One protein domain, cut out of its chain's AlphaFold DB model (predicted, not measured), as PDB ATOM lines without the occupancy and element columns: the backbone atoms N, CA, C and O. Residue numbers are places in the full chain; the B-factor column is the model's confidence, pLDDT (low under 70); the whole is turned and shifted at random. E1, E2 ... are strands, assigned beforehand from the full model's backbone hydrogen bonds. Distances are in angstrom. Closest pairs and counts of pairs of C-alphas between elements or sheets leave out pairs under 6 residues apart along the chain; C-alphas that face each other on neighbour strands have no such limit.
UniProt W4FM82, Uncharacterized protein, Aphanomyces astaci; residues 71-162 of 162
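Overview. This is residues 71 to 162 of the 162 residues of an uncharacterized protein of Aphanomyces astaci (UniProt W4FM82). Picture a long, twisted ribbon of three strands, E1, E2 and E5, with a small two-stranded hairpin running on from each end: E3 and E4 at one end, E6 and E7 at the other. At the end with E6 and E7 a long loop, residues 83 to 110, reaches away from the ribbon and its tip, residues 91 to 97, sticks out; the whole has no closed core. The printed part has 92 residues with no named helix and seven named strands, E1 to E7 in order along the chain, and the class is all strand, though under half of the residues, 39 of 92, are in named elements. The largest sheet has the order E1 - E2 - E5, antiparallel throughout. The whole is extended, with a radius of gyration of the C-alphas of 20.4 A, and flat, spanning 54 by 47 by 23 A.

Along the chain. Find C-alpha 74 at (-14.834, -7.232, -34.486), where E1 begins; it runs through residues 74 to 82, 25.0 A from first to last C-alpha. Go on to C-alpha 111 at (-37.911, -3.618, -25.351), and you have E2, residues 111 to 119, which covers 25.3 A. The third strand of this sheet is E5, residues 134 to 140, 17.7 A long. Between E2 and E5 look for two short strands, E3 at residues 122 to 124 and E4 at residues 129 to 131, 6.5 A and 6.4 A long. After E5 come E6, residues 142 to 145, 9.8 A, and E7, residues 158 to 161, 9.6 A, which ends at C-alpha 161 at (-40.133, 4.152, -30.891).

Arrangement. Begin with E2, the inner strand of the sheet; E1 and E5 are its edge strands. E1 and E2 form a hairpin, antiparallel at 159 degrees; look at the C-alphas of Tyr 82 and Asn 111, which face each other 4.2 A apart. Across this pair N 75 and O 118 are within hydrogen-bond range at 2.8 A, as are N 114 and O 79 at 2.9 A. E2 and E5 are antiparallel, also at 159 degrees, and the C-alphas of Phe 114 and Pro 139 face each other at 4.4 A. Here check N 115 and O 138, within hydrogen-bond range at 2.8 A. Past residue 119, E2 runs on into E3 across a break of 2 residues, at 60 degrees. E3 and E4 form a hairpin, antiparallel at 144 degrees, with N 124 and O 129 within hydrogen-bond range at 2.8 A. E4 then runs on into E5 across a break of 2 residues, at 39 degrees. At the other end E5 runs on into E6 across a break of 1 residue, at 39 degrees. E6 and E7 form a hairpin, antiparallel at 142 degrees, where N 142 and O 161 are within hydrogen-bond range at 2.8 A. Among the pairs that are apart are E1 and E6, E2 and E7, and E3 and E5.

Size, cuts and confidence. The two C-alphas farthest apart are those of Asp 95, at (-41.923, -2.264, 8.071), and His 126, 57.1 A apart; both lie in stretches that stand free, residues 91 to 97 and residues 124 to 129. Without these stretches the body spans 51 by 38 by 21 A. The links E1 to E2, 28 residues, and E6 to E7, 12 residues, are long; the other four are tight. The printed part has no cut and ends at residue 162, the chain's last. The mean pLDDT of the printed part is 87.7, and no printed residue is under 70.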
ATOM      1  N   HIS A  71      -6.941  -9.956 -32.981       88.81
ATOM      2  CA  HIS A  71      -6.841  -8.492 -32.953       88.81
ATOM      3  C   HIS A  71      -7.494  -7.809 -34.163       88.81
ATOM      4  O   HIS A  71      -7.891  -6.648 -34.052       88.81
ATOM      5  N   ASP A  72      -7.676  -8.552 -35.256       90.06
ATOM      6  CA  ASP A  72      -8.320  -8.091 -36.491       90.06
ATOM      7  C   ASP A  72      -9.823  -8.421 -36.550       90.06
ATOM      8  O   ASP A  72     -10.476  -8.199 -37.569       90.06
ATOM      9  N   TYR A  73     -10.393  -8.963 -35.467       91.25
ATOM     10  CA  TYR A  73     -11.803  -9.345 -35.409       91.25
ATOM     11  C   TYR A  73     -12.623  -8.329 -34.615       91.25
ATOM     12  O   TYR A  73     -12.270  -7.925 -33.504       91.25
ATOM     13  N   VAL A  74     -13.780  -7.978 -35.173       92.19
ATOM     14  CA  VAL A  74     -14.834  -7.232 -34.486       92.19
ATOM     15  C   VAL A  74     -16.048  -8.143 -34.382       92.19
ATOM     16  O   VAL A  74     -16.595  -8.585 -35.392       92.19
ATOM     17  N   HIS A  75     -16.464  -8.444 -33.158       92.50
ATOM     18  CA  HIS A  75     -17.666  -9.224 -32.901       92.50
ATOM     19  C   HIS A  75     -18.882  -8.316 -32.957       92.50
ATOM     20  O   HIS A  75     -18.899  -7.268 -32.314       92.50
ATOM     21  N   VAL A  76     -19.897  -8.738 -33.704       94.25
ATOM     22  CA  VAL A  76     -21.162  -8.027 -33.860       94.25
ATOM     23  C   VAL A  76     -22.271  -8.911 -33.309       94.25
ATOM     24  O   VAL A  76     -22.361 -10.078 -33.687       94.25
ATOM     25  N   ASP A  77     -23.086  -8.369 -32.413       95.00
ATOM     26  CA  ASP A  77     -24.224  -9.080 -31.830       95.00
ATOM     27  C   ASP A  77     -25.443  -8.164 -31.723       95.00
ATOM     28  O   ASP A  77     -25.319  -6.965 -31.450       95.00
ATOM     29  N   GLU A  78     -26.624  -8.749 -31.909       94.12
ATOM     30  CA  GLU A  78     -27.905  -8.081 -31.707       94.12
ATOM     31  C   GLU A  78     -28.559  -8.579 -30.426       94.12
ATOM     32  O   GLU A  78     -28.745  -9.779 -30.208       94.12
ATOM     33  N   LYS A  79     -28.969  -7.642 -29.574       92.19
ATOM     34  CA  LYS A  79     -29.562  -7.990 -28.288       92.19
ATOM     35  C   LYS A  79     -30.751  -7.123 -27.933       92.19
ATOM     36  O   LYS A  79     -30.688  -5.898 -27.949       92.19
ATOM     37  N   TRP A  80     -31.827  -7.782 -27.513       90.50
ATOM     38  CA  TRP A  80     -33.007  -7.135 -26.949       90.50
ATOM     39  C   TRP A  80     -32.798  -6.788 -25.476       90.50
ATOM     40  O   TRP A  80     -32.592  -7.670 -24.635       90.50
ATOM     41  N   PHE A  81     -32.939  -5.508 -25.145       88.00
ATOM     42  CA  PHE A  81     -32.939  -5.006 -23.777       88.00
ATOM     43  C   PHE A  81     -34.344  -4.563 -23.389       88.00
ATOM     44  O   PHE A  81     -34.973  -3.766 -24.074       88.00
ATOM     45  N   TYR A  82     -34.844  -5.076 -22.267       89.31
ATOM     46  CA  TYR A  82     -36.107  -4.619 -21.695       89.31
ATOM     47  C   TYR A  82     -35.852  -3.373 -20.852       89.31
ATOM     48  O   TYR A  82     -34.969  -3.395 -19.990       89.31
ATOM     49  N   LEU A  83     -36.666  -2.332 -21.037       86.38
ATOM     50  CA  LEU A  83     -36.588  -1.089 -20.264       86.38
ATOM     51  C   LEU A  83     -36.736  -1.343 -18.759       86.38
ATOM     52  O   LEU A  83     -36.177  -0.629 -17.930       86.38
ATOM     53  N   THR A  84     -37.466  -2.393 -18.382       84.94
ATOM     54  CA  THR A  84     -37.511  -2.843 -16.994       84.94
ATOM     55  C   THR A  84     -37.463  -4.359 -16.893       84.94
ATOM     56  O   THR A  84     -38.081  -5.083 -17.673       84.94
ATOM     57  N   LYS A  85     -36.743  -4.871 -15.887       83.19
ATOM     58  CA  LYS A  85     -36.690  -6.311 -15.606       83.19
ATOM     59  C   LYS A  85     -38.074  -6.820 -15.196       83.19
ATOM     60  O   LYS A  85     -38.766  -6.176 -14.402       83.19
ATOM     61  N   VAL A  86     -38.427  -8.002 -15.710       84.31
ATOM     62  CA  VAL A  86     -39.657  -8.732 -15.350       84.31
ATOM     63  C   VAL A  86     -39.615  -9.159 -13.884       84.31
ATOM     64  O   VAL A  86     -40.583  -8.981 -13.160       84.31
ATOM     65  N   LYS A  87     -38.469  -9.686 -13.440       83.12
ATOM     66  CA  LYS A  87     -38.209 -10.056 -12.047       83.12
ATOM     67  C   LYS A  87     -37.078  -9.177 -11.515       83.12
ATOM     68  O   LYS A  87     -35.964  -9.231 -12.035       83.12
ATOM     69  N   GLY A  88     -37.383  -8.346 -10.523       81.94
ATOM     70  CA  GLY A  88     -36.413  -7.541  -9.773       81.94
ATOM     71  C   GLY A  88     -36.255  -8.086  -8.355       81.94
ATOM     72  O   GLY A  88     -37.180  -8.711  -7.842       81.94
ATOM     73  N   ARG A  89     -35.088  -7.874  -7.745       85.25
ATOM     74  CA  ARG A  89     -34.882  -8.094  -6.309       85.25
ATOM     75  C   ARG A  89     -34.845  -6.724  -5.643       85.25
ATOM     76  O   ARG A  89     -34.117  -5.861  -6.124       85.25
ATOM     77  N   TYR A  90     -35.623  -6.559  -4.583       85.19
ATOM     78  CA  TYR A  90     -35.687  -5.339  -3.787       85.19
ATOM     79  C   TYR A  90     -35.264  -5.685  -2.365       85.19
ATOM     80  O   TYR A  90     -35.574  -6.775  -1.884       85.19
ATOM     81  N   TYR A  91     -34.506  -4.786  -1.753       87.94
ATOM     82  CA  TYR A  91     -34.190  -4.821  -0.335       87.94
ATOM     83  C   TYR A  91     -35.071  -3.764   0.301       87.94
ATOM     84  O   TYR A  91     -35.057  -2.623  -0.152       87.94
ATOM     85  N   VAL A  92     -35.896  -4.199   1.235       91.06
ATOM     86  CA  VAL A  92     -36.967  -3.424   1.851       91.06
ATOM     87  C   VAL A  92     -36.910  -3.786   3.332       91.06
ATOM     88  O   VAL A  92     -36.642  -4.956   3.639       91.06
ATOM     89  N   TYR A  93     -37.036  -2.800   4.217       88.62
ATOM     90  CA  TYR A  93     -37.084  -3.060   5.658       88.62
ATOM     91  C   TYR A  93     -38.380  -3.797   6.035       88.62
ATOM     92  O   TYR A  93     -39.329  -3.833   5.254       88.62
ATOM     93  N   ASP A  94     -38.413  -4.428   7.211       86.19
ATOM     94  CA  ASP A  94     -39.537  -5.284   7.624       86.19
ATOM     95  C   ASP A  94     -40.869  -4.514   7.748       86.19
ATOM     96  O   ASP A  94     -41.942  -5.111   7.646       86.19
ATOM     97  N   ASP A  95     -40.801  -3.197   7.952       90.88
ATOM     98  CA  ASP A  95     -41.923  -2.264   8.071       90.88
ATOM     99  C   ASP A  95     -42.254  -1.509   6.768       90.88
ATOM    100  O   ASP A  95     -43.226  -0.755   6.718       90.88
ATOM    101  N   GLU A  96     -41.493  -1.724   5.695       89.12
ATOM    102  CA  GLU A  96     -41.707  -1.061   4.411       89.12
ATOM    103  C   GLU A  96     -42.512  -1.944   3.437       89.12
ATOM    104  O   GLU A  96     -42.243  -3.130   3.230       89.12
ATOM    105  N   GLU A  97     -43.491  -1.350   2.750       82.88
ATOM    106  CA  GLU A  97     -44.222  -2.049   1.694       82.88
ATOM    107  C   GLU A  97     -43.433  -2.077   0.377       82.88
ATOM    108  O   GLU A  97     -42.979  -1.059  -0.155       82.88
ATOM    109  N   VAL A  98     -43.319  -3.266  -0.220       84.00
ATOM    110  CA  VAL A  98     -42.695  -3.422  -1.538       84.00
ATOM    111  C   VAL A  98     -43.564  -2.749  -2.601       84.00
ATOM    112  O   VAL A  98     -44.716  -3.127  -2.808       84.00
ATOM    113  N   THR A  99     -42.981  -1.812  -3.355       79.38
ATOM    114  CA  THR A  99     -43.678  -1.153  -4.473       79.38
ATOM    115  C   THR A  99     -44.310  -2.160  -5.443       79.38
ATOM    116  O   THR A  99     -43.644  -3.031  -6.020       79.38
ATOM    117  N   VAL A 100     -45.620  -2.030  -5.661       80.94
ATOM    118  CA  VAL A 100     -46.356  -2.904  -6.579       80.94
ATOM    119  C   VAL A 100     -46.039  -2.508  -8.017       80.94
ATOM    120  O   VAL A 100     -46.431  -1.449  -8.504       80.94
ATOM    121  N   ARG A 101     -45.349  -3.394  -8.741       82.88
ATOM    122  CA  ARG A 101     -45.122  -3.260 -10.185       82.88
ATOM    123  C   ARG A 101     -46.028  -4.215 -10.949       82.88
ATOM    124  O   ARG A 101     -45.735  -5.405 -11.044       82.88
ATOM    125  N   ALA A 102     -47.097  -3.683 -11.534       82.38
ATOM    126  CA  ALA A 102     -48.047  -4.455 -12.328       82.38
ATOM    127  C   ALA A 102     -47.954  -4.101 -13.820       82.38
ATOM    128  O   ALA A 102     -47.977  -2.936 -14.207       82.38
ATOM    129  N   VAL A 103     -47.881  -5.127 -14.671       83.19
ATOM    130  CA  VAL A 103     -48.016  -5.017 -16.131       83.19
ATOM    131  C   VAL A 103     -48.885  -6.183 -16.600       83.19
ATOM    132  O   VAL A 103     -48.713  -7.300 -16.121       83.19
ATOM    133  N   LYS A 104     -49.798  -5.952 -17.553       83.81
ATOM    134  CA  LYS A 104     -50.737  -6.984 -18.046       83.81
ATOM    135  C   LYS A 104     -50.038  -8.230 -18.611       83.81
ATOM    136  O   LYS A 104     -50.547  -9.335 -18.482       83.81
ATOM    137  N   SER A 105     -48.891  -8.062 -19.270       85.44
ATOM    138  CA  SER A 105     -48.045  -9.161 -19.752       85.44
ATOM    139  C   SER A 105     -46.620  -8.673 -20.024       85.44
ATOM    140  O   SER A 105     -46.403  -7.485 -20.261       85.44
ATOM    141  N   LYS A 106     -45.647  -9.593 -20.082       82.94
ATOM    142  CA  LYS A 106     -44.254  -9.277 -20.457       82.94
ATOM    143  C   LYS A 106     -44.145  -8.578 -21.821       82.94
ATOM    144  O   LYS A 106     -43.231  -7.786 -22.009       82.94
ATOM    145  N   ARG A 107     -45.073  -8.842 -22.749       83.75
ATOM    146  CA  ARG A 107     -45.081  -8.243 -24.096       83.75
ATOM    147  C   ARG A 107     -45.341  -6.733 -24.083       83.75
ATOM    148  O   ARG A 107     -45.000  -6.071 -25.048       83.75
ATOM    149  N   PHE A 108     -45.930  -6.198 -23.011       84.00
ATOM    150  CA  PHE A 108     -46.164  -4.757 -22.859       84.00
ATOM    151  C   PHE A 108     -44.977  -4.016 -22.231       84.00
ATOM    152  O   PHE A 108     -45.034  -2.800 -22.075       84.00
ATOM    153  N   ILE A 109     -43.916  -4.725 -21.835       86.50
ATOM    154  CA  ILE A 109     -42.684  -4.078 -21.386       86.50
ATOM    155  C   ILE A 109     -41.916  -3.662 -22.632       86.50
ATOM    156  O   ILE A 109     -41.473  -4.524 -23.389       86.50
ATOM    157  N   THR A 110     -41.729  -2.355 -22.802       86.44
ATOM    158  CA  THR A 110     -40.910  -1.780 -23.870       86.44
ATOM    159  C   THR A 110     -39.545  -2.462 -23.914       86.44
ATOM    160  O   THR A 110     -38.804  -2.455 -22.924       86.44
ATOM    161  N   ASN A 111     -39.218  -3.064 -25.051       89.44
ATOM    162  CA  ASN A 111     -37.911  -3.618 -25.351       89.44
ATOM    163  C   ASN A 111     -37.301  -2.869 -26.536       89.44
ATOM    164  O   ASN A 111     -38.005  -2.482 -27.456       89.44
ATOM    165  N   VAL A 112     -35.992  -2.661 -26.489       90.06
ATOM    166  CA  VAL A 112     -35.220  -1.992 -27.537       90.06
ATOM    167  C   VAL A 112     -34.141  -2.962 -27.994       90.06
ATOM    168  O   VAL A 112     -33.470  -3.574 -27.155       90.06
ATOM    169  N   MET A 113     -33.993  -3.142 -29.303       93.50
ATOM    170  CA  MET A 113     -32.905  -3.935 -29.866       93.50
ATOM    171  C   MET A 113     -31.666  -3.061 -30.000       93.50
ATOM    172  O   MET A 113     -31.752  -1.917 -30.438       93.50
ATOM    173  N   PHE A 114     -30.513  -3.595 -29.622       91.75
ATOM    174  CA  PHE A 114     -29.232  -2.928 -29.787       91.75
ATOM    175  C   PHE A 114     -28.302  -3.798 -30.615       91.75
ATOM    176  O   PHE A 114     -28.186  -4.995 -30.349       91.75
ATOM    177  N   LEU A 115     -27.616  -3.171 -31.562       94.50
ATOM    178  CA  LEU A 115     -26.452  -3.719 -32.236       94.50
ATOM    179  C   LEU A 115     -25.208  -3.300 -31.449       94.50
ATOM    180  O   LEU A 115     -24.936  -2.106 -31.290       94.50
ATOM    181  N   ALA A 116     -24.457  -4.269 -30.942       93.56
ATOM    182  CA  ALA A 116     -23.200  -4.025 -30.253       93.56
ATOM    183  C   ALA A 116     -22.046  -4.568 -31.090       93.56
ATOM    184  O   ALA A 116     -22.081  -5.716 -31.528       93.56
ATOM    185  N   THR A 117     -21.015  -3.745 -31.280       94.56
ATOM    186  CA  THR A 117     -19.761  -4.168 -31.901       94.56
ATOM    187  C   THR A 117     -18.618  -4.026 -30.906       94.56
ATOM    188  O   THR A 117     -18.388  -2.956 -30.328       94.56
ATOM    189  N   VAL A 118     -17.933  -5.137 -30.650       93.38
ATOM    190  CA  VAL A 118     -16.884  -5.238 -29.633       93.38
ATOM    191  C   VAL A 118     -15.695  -5.981 -30.225       93.38
ATOM    192  O   VAL A 118     -15.835  -7.076 -30.763       93.38
ATOM    193  N   ALA A 119     -14.517  -5.379 -30.134       93.75
ATOM    194  CA  ALA A 119     -13.258  -6.008 -30.509       93.75
ATOM    195  C   ALA A 119     -12.573  -6.612 -29.270       93.75
ATOM    196  O   ALA A 119     -13.139  -6.664 -28.177       93.75
ATOM    197  N   ARG A 120     -11.322  -7.050 -29.404       90.56
ATOM    198  CA  ARG A 120     -10.517  -7.486 -28.256       90.56
ATOM    199  C   ARG A 120      -9.864  -6.288 -27.538       90.56
ATOM    200  O   ARG A 120      -9.213  -5.486 -28.212       90.56
ATOM    201  N   PRO A 121      -9.962  -6.174 -26.195       92.31
ATOM    202  CA  PRO A 121      -9.256  -5.134 -25.446       92.31
ATOM    203  C   PRO A 121      -7.752  -5.212 -25.674       92.31
ATOM    204  O   PRO A 121      -7.173  -6.302 -25.656       92.31
ATOM    205  N   ARG A 122      -7.117  -4.059 -25.891       90.25
ATOM    206  CA  ARG A 122      -5.672  -3.976 -26.135       90.25
ATOM    207  C   ARG A 122      -5.081  -2.729 -25.505       90.25
ATOM    208  O   ARG A 122      -5.749  -1.705 -25.383       90.25
ATOM    209  N   TYR A 123      -3.827  -2.831 -25.100       90.88
ATOM    210  CA  TYR A 123      -3.062  -1.688 -24.628       90.88
ATOM    211  C   TYR A 123      -2.465  -0.945 -25.822       90.88
ATOM    212  O   TYR A 123      -1.916  -1.584 -26.716       90.88
ATOM    213  N   ASP A 124      -2.577   0.379 -25.831       88.25
ATOM    214  CA  ASP A 124      -1.892   1.256 -26.776       88.25
ATOM    215  C   ASP A 124      -0.588   1.779 -26.140       88.25
ATOM    216  O   ASP A 124      -0.649   2.591 -25.207       88.25
ATOM    217  N   PRO A 125       0.592   1.344 -26.627       90.12
ATOM    218  CA  PRO A 125       1.879   1.813 -26.125       90.12
ATOM    219  C   PRO A 125       2.134   3.302 -26.378       90.12
ATOM    220  O   PRO A 125       2.831   3.933 -25.583       90.12
ATOM    221  N   HIS A 126       1.573   3.876 -27.449       90.25
ATOM    222  CA  HIS A 126       1.796   5.278 -27.807       90.25
ATOM    223  C   HIS A 126       1.011   6.212 -26.885       90.25
ATOM    224  O   HIS A 126       1.571   7.148 -26.316       90.25
ATOM    225  N   GLY A 127      -0.276   5.924 -26.680       87.62
ATOM    226  CA  GLY A 127      -1.139   6.665 -25.762       87.62
ATOM    227  C   GLY A 127      -0.994   6.274 -24.289       87.62
ATOM    228  O   GLY A 127      -1.609   6.921 -23.439       87.62
ATOM    229  N   LYS A 128      -0.222   5.219 -23.981       91.44
ATOM    230  CA  LYS A 128      -0.093   4.584 -22.653       91.44
ATOM    231  C   LYS A 128      -1.444   4.269 -21.997       91.44
ATOM    232  O   LYS A 128      -1.602   4.399 -20.781       91.44
ATOM    233  N   LYS A 129      -2.438   3.870 -22.795       93.00
ATOM    234  CA  LYS A 129      -3.831   3.676 -22.360       93.00
ATOM    235  C   LYS A 129      -4.354   2.310 -22.781       93.00
ATOM    236  O   LYS A 129      -4.017   1.799 -23.842       93.00
ATOM    237  N   ALA A 130      -5.209   1.726 -21.946       91.44
ATOM    238  CA  ALA A 130      -5.958   0.532 -22.309       91.44
ATOM    239  C   ALA A 130      -7.202   0.931 -23.112       91.44
ATOM    240  O   ALA A 130      -7.982   1.777 -22.674       91.44
ATOM    241  N   TRP A 131      -7.391   0.307 -24.269       88.50
ATOM    242  CA  TRP A 131      -8.632   0.391 -25.024       88.50
ATOM    243  C   TRP A 131      -9.591  -0.700 -24.547       88.50
ATOM    244  O   TRP A 131      -9.237  -1.881 -24.516       88.50
ATOM    245  N   ASP A 132     -10.811  -0.304 -24.187       86.75
ATOM    246  CA  ASP A 132     -11.851  -1.191 -23.650       86.75
ATOM    247  C   ASP A 132     -12.581  -2.006 -24.731       86.75
ATOM    248  O   ASP A 132     -13.504  -2.760 -24.419       86.75
ATOM    249  N   ALA A 133     -12.133  -1.881 -25.984       88.44
ATOM    250  CA  ALA A 133     -12.597  -2.626 -27.148       88.44
ATOM    251  C   ALA A 133     -14.035  -2.366 -27.583       88.44
ATOM    252  O   ALA A 133     -14.546  -3.055 -28.469       88.44
ATOM    253  N   LYS A 134     -14.702  -1.380 -26.985       88.44
ATOM    254  CA  LYS A 134     -16.037  -0.986 -27.417       88.44
ATOM    255  C   LYS A 134     -15.901  -0.133 -28.665       88.44
ATOM    256  O   LYS A 134     -15.241   0.905 -28.643       88.44
ATOM    257  N   VAL A 135     -16.512  -0.600 -29.748       86.06
ATOM    258  CA  VAL A 135     -16.459   0.080 -31.044       86.06
ATOM    259  C   VAL A 135     -17.752   0.869 -31.239       86.06
ATOM    260  O   VAL A 135     -17.711   2.093 -31.319       86.06
ATOM    261  N   VAL A 136     -18.908   0.195 -31.230       89.00
ATOM    262  CA  VAL A 136     -20.229   0.833 -31.384       89.00
ATOM    263  C   VAL A 136     -21.277   0.154 -30.504       89.00
ATOM    264  O   VAL A 136     -21.263  -1.060 -30.306       89.00
ATOM    265  N   PHE A 137     -22.226   0.952 -30.019       89.62
ATOM    266  CA  PHE A 137     -23.452   0.494 -29.375       89.62
ATOM    267  C   PHE A 137     -24.633   1.285 -29.949       89.62
ATOM    268  O   PHE A 137     -24.816   2.454 -29.607       89.62
ATOM    269  N   TRP A 138     -25.390   0.678 -30.865       92.25
ATOM    270  CA  TRP A 138     -26.424   1.363 -31.646       92.25
ATOM    271  C   TRP A 138     -27.826   0.821 -31.339       92.25
ATOM    272  O   TRP A 138     -28.054  -0.377 -31.509       92.25
ATOM    273  N   PRO A 139     -28.783   1.659 -30.904       92.44
ATOM    274  CA  PRO A 139     -30.172   1.246 -30.763       92.44
ATOM    275  C   PRO A 139     -30.877   1.199 -32.125       92.44
ATOM    276  O   PRO A 139     -30.804   2.147 -32.906       92.44
ATOM    277  N   PHE A 140     -31.645   0.144 -32.380       89.25
ATOM    278  CA  PHE A 140     -32.654   0.159 -33.435       89.25
ATOM    279  C   PHE A 140     -33.880   0.897 -32.912       89.25
ATOM    280  O   PHE A 140     -34.680   0.349 -32.157       89.25
ATOM    281  N   VAL A 141     -33.971   2.174 -33.267       89.38
ATOM    282  CA  VAL A 141     -35.101   3.036 -32.935       89.38
ATOM    283  C   VAL A 141     -35.480   3.874 -34.145       89.38
ATOM    284  O   VAL A 141     -34.621   4.338 -34.896       89.38
ATOM    285  N   GLN A 142     -36.775   4.102 -34.314       87.12
ATOM    286  CA  GLN A 142     -37.318   4.993 -35.323       87.12
ATOM    287  C   GLN A 142     -37.840   6.256 -34.644       87.12
ATOM    288  O   GLN A 142     -38.620   6.187 -33.693       87.12
ATOM    289  N   VAL A 143     -37.433   7.425 -35.136       88.50
ATOM    290  CA  VAL A 143     -38.014   8.693 -34.689       88.50
ATOM    291  C   VAL A 143     -39.172   9.028 -35.621       88.50
ATOM    292  O   VAL A 143     -38.962   9.355 -36.786       88.50
ATOM    293  N   THR A 144     -40.401   8.914 -35.121       87.00
ATOM    294  CA  THR A 144     -41.618   9.209 -35.886       87.00
ATOM    295  C   THR A 144     -42.442  10.305 -35.216       87.00
ATOM    296  O   THR A 144     -42.487  10.390 -33.985       87.00
ATOM    297  N   PRO A 145     -43.115  11.171 -35.993       88.06
ATOM    298  CA  PRO A 145     -44.022  12.152 -35.426       88.06
ATOM    299  C   PRO A 145     -45.242  11.460 -34.813       88.06
ATOM    300  O   PRO A 145     -45.842  10.540 -35.376       88.06
ATOM    301  N   ALA A 146     -45.649  11.944 -33.647       84.81
ATOM    302  CA  ALA A 146     -46.814  11.476 -32.924       84.81
ATOM    303  C   ALA A 146     -48.099  11.539 -33.769       84.81
ATOM    304  O   ALA A 146     -48.643  12.622 -33.983       84.81
ATOM    305  N   GLN A 147     -48.647  10.387 -34.175       85.00
ATOM    306  CA  GLN A 147     -49.887  10.347 -34.970       85.00
ATOM    307  C   GLN A 147     -51.123  10.845 -34.205       85.00
ATOM    308  O   GLN A 147     -52.005  11.486 -34.781       85.00
ATOM    309  N   ARG A 148     -51.196  10.558 -32.900       83.31
ATOM    310  CA  ARG A 148     -52.270  10.998 -32.001       83.31
ATOM    311  C   ARG A 148     -51.701  11.837 -30.865       83.31
ATOM    312  O   ARG A 148     -50.602  11.555 -30.377       83.31
ATOM    313  N   GLY A 149     -52.478  12.837 -30.454       80.25
ATOM    314  CA  GLY A 149     -52.235  13.584 -29.228       80.25
ATOM    315  C   GLY A 149     -52.640  12.766 -28.002       80.25
ATOM    316  O   GLY A 149     -53.575  11.966 -28.055       80.25
ATOM    317  N   SER A 150     -51.928  12.960 -26.903       85.31
ATOM    318  CA  SER A 150     -52.265  12.450 -25.578       85.31
ATOM    319  C   SER A 150     -52.010  13.539 -24.538       85.31
ATOM    320  O   SER A 150     -51.366  14.546 -24.831       85.31
ATOM    321  N   LYS A 151     -52.477  13.324 -23.302       85.94
ATOM    322  CA  LYS A 151     -52.291  14.269 -22.187       85.94
ATOM    323  C   LYS A 151     -50.826  14.690 -21.988       85.94
ATOM    324  O   LYS A 151     -50.571  15.826 -21.617       85.94
ATOM    325  N   ASN A 152     -49.885  13.792 -22.278       81.50
ATOM    326  CA  ASN A 152     -48.453  14.021 -22.075       81.50
ATOM    327  C   ASN A 152     -47.699  14.296 -23.388       81.50
ATOM    328  O   ASN A 152     -46.473  14.383 -23.369       81.50
ATOM    329  N   ARG A 153     -48.389  14.358 -24.539       80.56
ATOM    330  CA  ARG A 153     -47.728  14.478 -25.844       80.56
ATOM    331  C   ARG A 153     -48.628  15.101 -26.924       80.56
ATOM    332  O   ARG A 153     -49.594  14.454 -27.333       80.56
ATOM    333  N   PRO A 154     -48.297  16.284 -27.473       88.75
ATOM    334  CA  PRO A 154     -49.047  16.856 -28.588       88.75
ATOM    335  C   PRO A 154     -48.867  16.037 -29.880       88.75
ATOM    336  O   PRO A 154     -47.865  15.344 -30.076       88.75
ATOM    337  N   LYS A 155     -49.862  16.107 -30.774       87.31
ATOM    338  CA  LYS A 155     -49.781  15.509 -32.117       87.31
ATOM    339  C   LYS A 155     -48.628  16.166 -32.889       87.31
ATOM    340  O   LYS A 155     -48.454  17.374 -32.810       87.31
ATOM    341  N   GLY A 156     -47.848  15.373 -33.618       87.50
ATOM    342  CA  GLY A 156     -46.673  15.843 -34.359       87.50
ATOM    343  C   GLY A 156     -45.362  15.898 -33.564       87.50
ATOM    344  O   GLY A 156     -44.313  16.021 -34.183       87.50
ATOM    345  N   ALA A 157     -45.375  15.735 -32.233       89.12
ATOM    346  CA  ALA A 157     -44.136  15.650 -31.453       89.12
ATOM    347  C   ALA A 157     -43.280  14.447 -31.891       89.12
ATOM    348  O   ALA A 157     -43.806  13.340 -32.023       89.12
ATOM    349  N   MET A 158     -41.977  14.658 -32.097       88.38
ATOM    350  CA  MET A 158     -41.039  13.602 -32.492       88.38
ATOM    351  C   MET A 158     -40.880  12.582 -31.371       88.38
ATOM    352  O   MET A 158     -40.615  12.943 -30.224       88.38
ATOM    353  N   VAL A 159     -41.082  11.306 -31.694       83.81
ATOM    354  CA  VAL A 159     -41.086  10.216 -30.721       83.81
ATOM    355  C   VAL A 159     -40.192   9.105 -31.197       83.81
ATOM    356  O   VAL A 159     -40.371   8.565 -32.283       83.81
ATOM    357  N   THR A 160     -39.283   8.722 -30.316       83.62
ATOM    358  CA  THR A 160     -38.433   7.558 -30.489       83.62
ATOM    359  C   THR A 160     -39.211   6.306 -30.098       83.62
ATOM    360  O   THR A 160     -39.548   6.112 -28.927       83.62
ATOM    361  N   THR A 161     -39.523   5.471 -31.080       81.38
ATOM    362  CA  THR A 161     -40.133   4.152 -30.891       81.38
ATOM    363  C   THR A 161     -39.112   3.068 -31.235       81.38
ATOM    364  O   THR A 161     -38.462   3.200 -32.272       81.38
ATOM    365  N   PRO A 162     -38.924   2.040 -30.389       78.19
ATOM    366  CA  PRO A 162     -38.174   0.848 -30.777       78.19
ATOM    367  C   PRO A 162     -38.905   0.013 -31.829       78.19
ATOM    368  O   PRO A 162     -40.137   0.193 -31.975       78.19
TER     369      PRO A 162